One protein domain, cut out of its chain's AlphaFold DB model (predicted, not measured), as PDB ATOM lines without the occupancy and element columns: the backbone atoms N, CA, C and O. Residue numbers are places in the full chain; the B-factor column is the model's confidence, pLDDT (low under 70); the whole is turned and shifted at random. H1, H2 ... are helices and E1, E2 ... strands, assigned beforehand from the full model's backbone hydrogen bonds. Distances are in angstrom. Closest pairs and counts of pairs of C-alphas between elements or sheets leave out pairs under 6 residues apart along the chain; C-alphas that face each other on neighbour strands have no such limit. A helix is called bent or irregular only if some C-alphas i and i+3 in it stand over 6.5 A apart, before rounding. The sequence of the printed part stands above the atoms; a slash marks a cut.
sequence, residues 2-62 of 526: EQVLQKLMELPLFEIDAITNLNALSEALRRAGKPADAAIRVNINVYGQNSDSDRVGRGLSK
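This is residues 2 to 62 of the 526 residues of the protein "SNF2 family N-terminal domain-containing protein" of Petromyces alliaceus (UniProt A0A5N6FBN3). The model looks like a loose dumbbell: the antiparallel pair of strands E1 and E2 makes a narrow ribbon in the middle, H1 and H4 sit side by side at one end, and H2 with the short H3 makes a corner at the other end. Residues 31 to 36, at the H2 and H3 end, stick out free. The printed part has 61 residues, with four named helices and two named strands in the order H1, E1, H2, H3, E2, H4, and its class is mixed, helices and strands. The whole is loose, with a radius of gyration of the C-alphas of 14.9 A, and is a rod in outline, spanning 43 by 20 by 19 A.

H1, residues 2 to 9, and H4, residues 50 to 60, touch; their closest C-alphas are those of Val 4 and Gly 59, 6.4 A apart. They run opposite ways at a shallow tilt of 10 degrees. H4 is irregular, with C-alphas 51 and 54 7.3 A apart, and its line is a rough one. E1, residues 15 to 19, and E2, residues 43 to 47, are antiparallel neighbours, with 159 degrees between their directions. N 17 and O 45 are within hydrogen-bond range at 3.0 A, as are N 43 and O 19 at 2.8 A. The closest C-alphas of H1 and E1 are those of Met 9 and Glu 15, 7.3 A apart. H2, residues 22 to 31, and H3, residues 35 to 38, touch only at the corner by their link, with the C-alphas of Ala 28 and Ala 38 closest at 5.0 A. H1 and H2 are apart, and so are H3 and H4. Every O i to N i+4 pair is within hydrogen-bond range in H2, against 3 of 4 in H1 and 5 of 7 in H4; H3 is too short for such a pair.

H1 begins at C-alpha 2, at (11.027, -16.805, -2.691), and is 10.4 A long. E1 is 13.0 A from first to last C-alpha. H2 is 14.3 A long and ends at C-alpha 31, at (19.655, 3.263, 10.307). H3 is 5.6 A long and E2 13.2 A. H4 is 15.4 A long and ends at C-alpha 60, at (2.536, -15.540, -9.147).

The two C-alphas farthest apart are those of Gly 33 and Ser 51, at 44.5 A. The printed part has no cut, and its five links between named elements are tight. The mean pLDDT of the printed part is 73.6; residues 2 to 3, 24, 31 to 41 and 61 to 62 are under 70.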
ATOM      1  N   GLU A   2       9.716 -16.200  -2.396       63.84
ATOM      2  CA  GLU A   2      11.027 -16.805  -2.691       63.84
ATOM      3  C   GLU A   2      10.986 -18.195  -3.366       63.84
ATOM      4  O   GLU A   2      11.535 -18.358  -4.448       63.84
ATOM      5  N   GLN A   3      10.234 -19.164  -2.828       69.62
ATOM      6  CA  GLN A   3      10.094 -20.503  -3.441       69.62
ATOM      7  C   GLN A   3       9.412 -20.505  -4.823       69.62
ATOM      8  O   GLN A   3       9.581 -21.445  -5.597       69.62
ATOM      9  N   VAL A   4       8.589 -19.494  -5.121       71.75
ATOM     10  CA  VAL A   4       7.926 -19.358  -6.429       71.75
ATOM     11  C   VAL A   4       8.900 -18.752  -7.428       71.75
ATOM     12  O   VAL A   4       9.027 -19.272  -8.530       71.75
ATOM     13  N   LEU A   5       9.631 -17.709  -7.020       71.31
ATOM     14  CA  LEU A   5      10.657 -17.079  -7.848       71.31
ATOM     15  C   LEU A   5      11.787 -18.059  -8.181       71.31
ATOM     16  O   LEU A   5      12.154 -18.150  -9.345       71.31
ATOM     17  N   GLN A   6      12.245 -18.882  -7.231       76.38
ATOM     18  CA  GLN A   6      13.253 -19.922  -7.492       76.38
ATOM     19  C   GLN A   6      12.829 -20.900  -8.602       76.38
ATOM     20  O   GLN A   6      13.615 -21.187  -9.493       76.38
ATOM     21  N   LYS A   7      11.564 -21.341  -8.616       76.75
ATOM     22  CA  LYS A   7      11.022 -22.238  -9.660       76.75
ATOM     23  C   LYS A   7      10.805 -21.563 -11.016       76.75
ATOM     24  O   LYS A   7      10.643 -22.250 -12.028       76.75
ATOM     25  N   LEU A   8      10.704 -20.234 -11.032       75.56
ATOM     26  CA  LEU A   8      10.595 -19.447 -12.260       75.56
ATOM     27  C   LEU A   8      11.980 -19.085 -12.809       75.56
ATOM     28  O   LEU A   8      12.144 -19.091 -14.017       75.56
ATOM     29  N   MET A   9      12.988 -18.901 -11.953       76.12
ATOM     30  CA  MET A   9      14.392 -18.713 -12.355       76.12
ATOM     31  C   MET A   9      15.004 -19.937 -13.056       76.12
ATOM     32  O   MET A   9      16.031 -19.814 -13.710       76.12
ATOM     33  N   GLU A  10      14.373 -21.109 -12.956       80.88
ATOM     34  CA  GLU A  10      14.737 -22.311 -13.723       80.88
ATOM     35  C   GLU A  10      14.271 -22.258 -15.194       80.88
ATOM     36  O   GLU A  10      14.590 -23.158 -15.975       80.88
ATOM     37  N   LEU A  11      13.487 -21.245 -15.588       77.38
ATOM     38  CA  LEU A  11      13.049 -21.054 -16.971       77.38
ATOM     39  C   LEU A  11      14.169 -20.472 -17.850       77.38
ATOM     40  O   LEU A  11      14.916 -19.596 -17.408       77.38
ATOM     41  N   PRO A  12      14.282 -20.910 -19.116       71.12
ATOM     42  CA  PRO A  12      15.266 -20.359 -20.038       71.12
ATOM     43  C   PRO A  12      14.953 -18.887 -20.355       71.12
ATOM     44  O   PRO A  12      13.827 -18.557 -20.711       71.12
ATOM     45  N   LEU A  13      15.966 -18.013 -20.278       75.25
ATOM     46  CA  LEU A  13      15.860 -16.562 -20.539       75.25
ATOM     47  C   LEU A  13      14.933 -15.796 -19.576       75.25
ATOM     48  O   LEU A  13      14.465 -14.708 -19.906       75.25
ATOM     49  N   PHE A  14      14.677 -16.343 -18.387       81.62
ATOM     50  CA  PHE A  14      13.940 -15.646 -17.339       81.62
ATOM     51  C   PHE A  14      14.870 -14.725 -16.540       81.62
ATOM     52  O   PHE A  14      15.809 -15.187 -15.888       81.62
ATOM     53  N   GLU A  15      14.600 -13.424 -16.581       81.88
ATOM     54  CA  GLU A  15      15.365 -12.387 -15.887       81.88
ATOM     55  C   GLU A  15      14.475 -11.626 -14.905       81.88
ATOM     56  O   GLU A  15      13.270 -11.470 -15.105       81.88
ATOM     57  N   ILE A  16      15.082 -11.129 -13.831       83.62
ATOM     58  CA  ILE A  16      14.404 -10.310 -12.834       83.62
ATOM     59  C   ILE A  16      15.230  -9.051 -12.590       83.62
ATOM     60  O   ILE A  16      16.405  -9.159 -12.244       83.62
ATOM     61  N   ASP A  17      14.588  -7.885 -12.653       81.44
ATOM     62  CA  ASP A  17      15.171  -6.631 -12.171       81.44
ATOM     63  C   ASP A  17      14.473  -6.217 -10.870       81.44
ATOM     64  O   ASP A  17      13.254  -6.038 -10.831       81.44
ATOM     65  N   ALA A  18      15.240  -6.045  -9.792       80.00
ATOM     66  CA  ALA A  18      14.741  -5.481  -8.541       80.00
ATOM     67  C   ALA A  18      15.026  -3.974  -8.510       80.00
ATOM     68  O   ALA A  18      16.177  -3.543  -8.434       80.00
ATOM     69  N   ILE A  19      13.972  -3.168  -8.554       76.69
ATOM     70  CA  ILE A  19      14.027  -1.711  -8.582       76.69
ATOM     71  C   ILE A  19      13.639  -1.178  -7.205       76.69
ATOM     72  O   ILE A  19      12.624  -1.559  -6.622       76.69
ATOM     73  N   THR A  20      14.443  -0.270  -6.664       75.69
ATOM     74  CA  THR A  20      14.131   0.421  -5.413       75.69
ATOM     75  C   THR A  20      14.615   1.861  -5.454       75.69
ATOM     76  O   THR A  20      15.455   2.237  -6.273       75.69
ATOM     77  N   ASN A  21      14.077   2.688  -4.565       77.06
ATOM     78  CA  ASN A  21      14.463   4.083  -4.471       77.06
ATOM     79  C   ASN A  21      15.812   4.216  -3.740       77.06
ATOM     80  O   ASN A  21      15.946   3.792  -2.591       77.06
ATOM     81  N   LEU A  22      16.795   4.856  -4.382       73.25
ATOM     82  CA  LEU A  22      18.142   5.069  -3.830       73.25
ATOM     83  C   LEU A  22      18.141   5.795  -2.476       73.25
ATOM     84  O   LEU A  22      18.949   5.466  -1.609       73.25
ATOM     85  N   ASN A  23      17.220   6.740  -2.261       72.56
ATOM     86  CA  ASN A  23      17.118   7.459  -0.990       72.56
ATOM     87  C   ASN A  23      16.570   6.548   0.117       72.56
ATOM     88  O   ASN A  23      17.103   6.549   1.223       72.56
ATOM     89  N   ALA A  24      15.564   5.723  -0.193       68.75
ATOM     90  CA  ALA A  24      15.012   4.748   0.752       68.75
ATOM     91  C   ALA A  24      16.048   3.678   1.140       68.75
ATOM     92  O   ALA A  24      16.170   3.331   2.314       68.75
ATOM     93  N   LEU A  25      16.843   3.211   0.171       73.62
ATOM     94  CA  LEU A  25      17.949   2.283   0.410       73.62
ATOM     95  C   LEU A  25      19.056   2.922   1.265       73.62
ATOM     96  O   LEU A  25      19.506   2.318   2.236       73.62
ATOM     97  N   SER A  26      19.474   4.151   0.944       72.94
ATOM     98  CA  SER A  26      20.504   4.873   1.706       72.94
ATOM     99  C   SER A  26      20.086   5.106   3.160       72.94
ATOM    100  O   SER A  26      20.889   4.929   4.080       72.94
ATOM    101  N   GLU A  27      18.819   5.450   3.389       71.50
ATOM    102  CA  GLU A  27      18.289   5.695   4.726       71.50
ATOM    103  C   GLU A  27      18.129   4.406   5.545       71.50
ATOM    104  O   GLU A  27      18.476   4.395   6.728       71.50
ATOM    105  N   ALA A  28      17.702   3.305   4.919       72.38
ATOM    106  CA  ALA A  28      17.651   1.990   5.561       72.38
ATOM    107  C   ALA A  28      19.051   1.494   5.961       72.38
ATOM    108  O   ALA A  28      19.256   1.070   7.098       72.38
ATOM    109  N   LEU A  29      20.045   1.633   5.075       74.62
ATOM    110  CA  LEU A  29      21.436   1.259   5.359       74.62
ATOM    111  C   LEU A  29      22.057   2.104   6.476       74.62
ATOM    112  O   LEU A  29      22.849   1.600   7.266       74.62
ATOM    113  N   ARG A  30      21.692   3.387   6.566       73.44
ATOM    114  CA  ARG A  30      22.212   4.300   7.591       73.44
ATOM    115  C   ARG A  30      21.605   4.058   8.976       73.44
ATOM    116  O   ARG A  30      22.256   4.357   9.975       73.44
ATOM    117  N   ARG A  31      20.365   3.560   9.048       69.12
ATOM    118  CA  ARG A  31      19.655   3.263  10.307       69.12
ATOM    119  C   ARG A  31      19.936   1.856  10.842       69.12
ATOM    120  O   ARG A  31      19.739   1.621  12.032       69.12
ATOM    121  N   ALA A  32      20.385   0.934   9.997       66.88
ATOM    122  CA  ALA A  32      20.520  -0.468  10.363       66.88
ATOM    123  C   ALA A  32      21.762  -0.744  11.232       66.88
ATOM    124  O   ALA A  32      22.898  -0.662  10.771       66.88
ATOM    125  N   GLY A  33      21.539  -1.134  12.491       63.50
ATOM    126  CA  GLY A  33      22.572  -1.710  13.365       63.50
ATOM    127  C   GLY A  33      22.662  -3.240  13.273       63.50
ATOM    128  O   GLY A  33      23.668  -3.829  13.672       63.50
ATOM    129  N   LYS A  34      21.618  -3.896  12.746       69.38
ATOM    130  CA  LYS A  34      21.539  -5.340  12.484       69.38
ATOM    131  C   LYS A  34      20.855  -5.597  11.129       69.38
ATOM    132  O   LYS A  34      20.061  -4.766  10.694       69.38
ATOM    133  N   PRO A  35      21.090  -6.754  10.479       58.41
ATOM    134  CA  PRO A  35      20.559  -7.047   9.140       58.41
ATOM    135  C   PRO A  35      19.028  -7.000   9.019       58.41
ATOM    136  O   PRO A  35      18.512  -6.638   7.968       58.41
ATOM    137  N   ALA A  36      18.297  -7.335  10.089       62.75
ATOM    138  CA  ALA A  36      16.832  -7.318  10.096       62.75
ATOM    139  C   ALA A  36      16.238  -5.896  10.028       62.75
ATOM    140  O   ALA A  36      15.124  -5.724   9.542       62.75
ATOM    141  N   ASP A  37      16.998  -4.882  10.454       60.50
ATOM    142  CA  ASP A  37      16.553  -3.483  10.511       60.50
ATOM    143  C   ASP A  37      16.741  -2.749   9.166       60.50
ATOM    144  O   ASP A  37      16.341  -1.597   9.021       60.50
ATOM    145  N   ALA A  38      17.346  -3.415   8.171       65.12
ATOM    146  CA  ALA A  38      17.612  -2.890   6.829       65.12
ATOM    147  C   ALA A  38      16.567  -3.328   5.780       65.12
ATOM    148  O   ALA A  38      16.835  -3.267   4.579       65.12
ATOM    149  N   ALA A  39      15.397  -3.818   6.205       67.56
ATOM    150  CA  ALA A  39      14.372  -4.304   5.287       67.56
ATOM    151  C   ALA A  39      13.820  -3.160   4.417       67.56
ATOM    152  O   ALA A  39      13.245  -2.196   4.922       67.56
ATOM    153  N   ILE A  40      13.972  -3.288   3.098       69.00
ATOM    154  CA  ILE A  40      13.469  -2.328   2.114       69.00
ATOM    155  C   ILE A  40      12.466  -2.983   1.175       69.00
ATOM    156  O   ILE A  40      12.607  -4.143   0.785       69.00
ATOM    157  N   ARG A  41      11.453  -2.214   0.781       69.69
ATOM    158  CA  ARG A  41      10.525  -2.628  -0.269       69.69
ATOM    159  C   ARG A  41      11.205  -2.464  -1.628       69.69
ATOM    160  O   ARG A  41      11.793  -1.420  -1.920       69.69
ATOM    161  N   VAL A  42      11.109  -3.501  -2.449       72.12
ATOM    162  CA  VAL A  42      11.635  -3.527  -3.814       72.12
ATOM    163  C   VAL A  42      10.504  -3.884  -4.774       72.12
ATOM    164  O   VAL A  42       9.678  -4.745  -4.466       72.12
ATOM    165  N   ASN A  43      10.459  -3.208  -5.917       77.00
ATOM    166  CA  ASN A  43       9.614  -3.574  -7.045       77.00
ATOM    167  C   ASN A  43      10.378  -4.584  -7.893       77.00
ATOM    168  O   ASN A  43      11.567  -4.407  -8.137       77.00
ATOM    169  N   ILE A  44       9.720  -5.657  -8.309       80.00
ATOM    170  CA  ILE A  44      10.366  -6.749  -9.030       80.00
ATOM    171  C   ILE A  44       9.744  -6.826 -10.417       80.00
ATOM    172  O   ILE A  44       8.598  -7.253 -10.556       80.00
ATOM    173  N   ASN A  45      10.510  -6.438 -11.430       85.00
ATOM    174  CA  ASN A  45      10.130  -6.634 -12.819       85.00
ATOM    175  C   ASN A  45      10.574  -8.017 -13.267       85.00
ATOM    176  O   ASN A  45      11.688  -8.446 -12.971       85.00
ATOM    177  N   VAL A  46       9.701  -8.695 -14.000       84.12
ATOM    178  CA  VAL A  46       9.929 -10.056 -14.475       84.12
ATOM    179  C   VAL A  46       9.952 -10.044 -15.994       84.12
ATOM    180  O   VAL A  46       8.985  -9.618 -16.622       84.12
ATOM    181  N   TYR A  47      11.039 -10.543 -16.570       84.38
ATOM    182  CA  TYR A  47      11.233 -10.661 -18.009       84.38
ATOM    183  C   TYR A  47      11.428 -12.126 -18.385       84.38
ATOM    184  O   TYR A  47      11.963 -12.925 -17.619       84.38
ATOM    185  N   GLY A  48      10.978 -12.490 -19.577       84.88
ATOM    186  CA  GLY A  48      11.084 -13.848 -20.083       84.88
ATOM    187  C   GLY A  48      10.480 -13.958 -21.469       84.88
ATOM    188  O   GLY A  48       9.997 -12.976 -22.035       84.88
ATOM    189  N   GLN A  49      10.487 -15.165 -22.023       80.25
ATOM    190  CA  GLN A  49       9.807 -15.404 -23.287       80.25
ATOM    191  C   GLN A  49       8.293 -15.277 -23.115       80.25
ATOM    192  O   GLN A  49       7.728 -15.712 -22.110       80.25
ATOM    193  N   ASN A  50       7.613 -14.753 -24.137       71.25
ATOM    194  CA  ASN A  50       6.154 -14.654 -24.121       71.25
ATOM    195  C   ASN A  50       5.481 -16.033 -23.959       71.25
ATOM    196  O   ASN A  50       4.434 -16.140 -23.340       71.25
ATOM    197  N   SER A  51       6.108 -17.115 -24.432       76.12
ATOM    198  CA  SER A  51       5.618 -18.489 -24.230       76.12
ATOM    199  C   SER A  51       5.556 -18.923 -22.762       76.12
ATOM    200  O   SER A  51       4.794 -19.826 -22.420       76.12
ATOM    201  N   ASP A  52       6.343 -18.290 -21.891       78.00
ATOM    202  CA  ASP A  52       6.376 -18.589 -20.463       78.00
ATOM    203  C   ASP A  52       5.409 -17.714 -19.652       78.00
ATOM    204  O   ASP A  52       5.221 -17.965 -18.455       78.00
ATOM    205  N   SER A  53       4.743 -16.735 -20.286       75.12
ATOM    206  CA  SER A  53       3.848 -15.773 -19.631       75.12
ATOM    207  C   SER A  53       2.806 -16.468 -18.762       75.12
ATOM    208  O   SER A  53       2.632 -16.129 -17.595       75.12
ATOM    209  N   ASP A  54       2.168 -17.518 -19.270       71.75
ATOM    210  CA  ASP A  54       1.113 -18.224 -18.548       71.75
ATOM    211  C   ASP A  54       1.650 -18.994 -17.341       71.75
ATOM    212  O   ASP A  54       0.970 -19.155 -16.323       71.75
ATOM    213  N   ARG A  55       2.880 -19.510 -17.438       74.00
ATOM    214  CA  ARG A  55       3.541 -20.204 -16.329       74.00
ATOM    215  C   ARG A  55       3.927 -19.209 -15.235       74.00
ATOM    216  O   ARG A  55       3.693 -19.509 -14.063       74.00
ATOM    217  N   VAL A  56       4.430 -18.034 -15.609       76.75
ATOM    218  CA  VAL A  56       4.727 -16.922 -14.692       76.75
ATOM    219  C   VAL A  56       3.445 -16.413 -14.027       76.75
ATOM    220  O   VAL A  56       3.366 -16.366 -12.798       76.75
ATOM    221  N   GLY A  57       2.402 -16.142 -14.816       73.69
ATOM    222  CA  GLY A  57       1.098 -15.674 -14.346       73.69
ATOM    223  C   GLY A  57       0.444 -16.631 -13.350       73.69
ATOM    224  O   GLY A  57       0.026 -16.194 -12.277       73.69
ATOM    225  N   ARG A  58       0.434 -17.942 -13.645       72.44
ATOM    226  CA  ARG A  58      -0.069 -18.991 -12.731       72.44
ATOM    227  C   ARG A  58       0.790 -19.173 -11.480       72.44
ATOM    228  O   ARG A  58       0.267 -19.523 -10.424       72.44
ATOM    229  N   GLY A  59       2.106 -19.006 -11.602       72.12
ATOM    230  CA  GLY A  59       3.026 -19.103 -10.470       72.12
ATOM    231  C   GLY A  59       2.799 -17.977  -9.464       72.12
ATOM    232  O   GLY A  59       2.734 -18.229  -8.258       72.12
ATOM    233  N   LEU A  60       2.636 -16.750  -9.963       72.94
ATOM    234  CA  LEU A  60       2.536 -15.540  -9.147       72.94
ATOM    235  C   LEU A  60       1.111 -15.241  -8.661       72.94
ATOM    236  O   LEU A  60       0.973 -14.706  -7.561       72.94
ATOM    237  N   SER A  61       0.064 -15.681  -9.371       68.19
ATOM    238  CA  SER A  61      -1.344 -15.409  -9.012       68.19
ATOM    239  C   SER A  61      -1.743 -15.898  -7.619       68.19
ATOM    240  O   SER A  61      -2.610 -15.316  -6.978       68.19
ATOM    241  N   LYS A  62      -1.077 -16.934  -7.097       62.59
ATOM    242  CA  LYS A  62      -1.320 -17.461  -5.741       62.59
ATOM    243  C   LYS A  62      -0.750 -16.591  -4.615       62.59
ATOM    244  O   LYS A  62      -0.981 -16.895  -3.445       62.59
TER     245      LYS A  62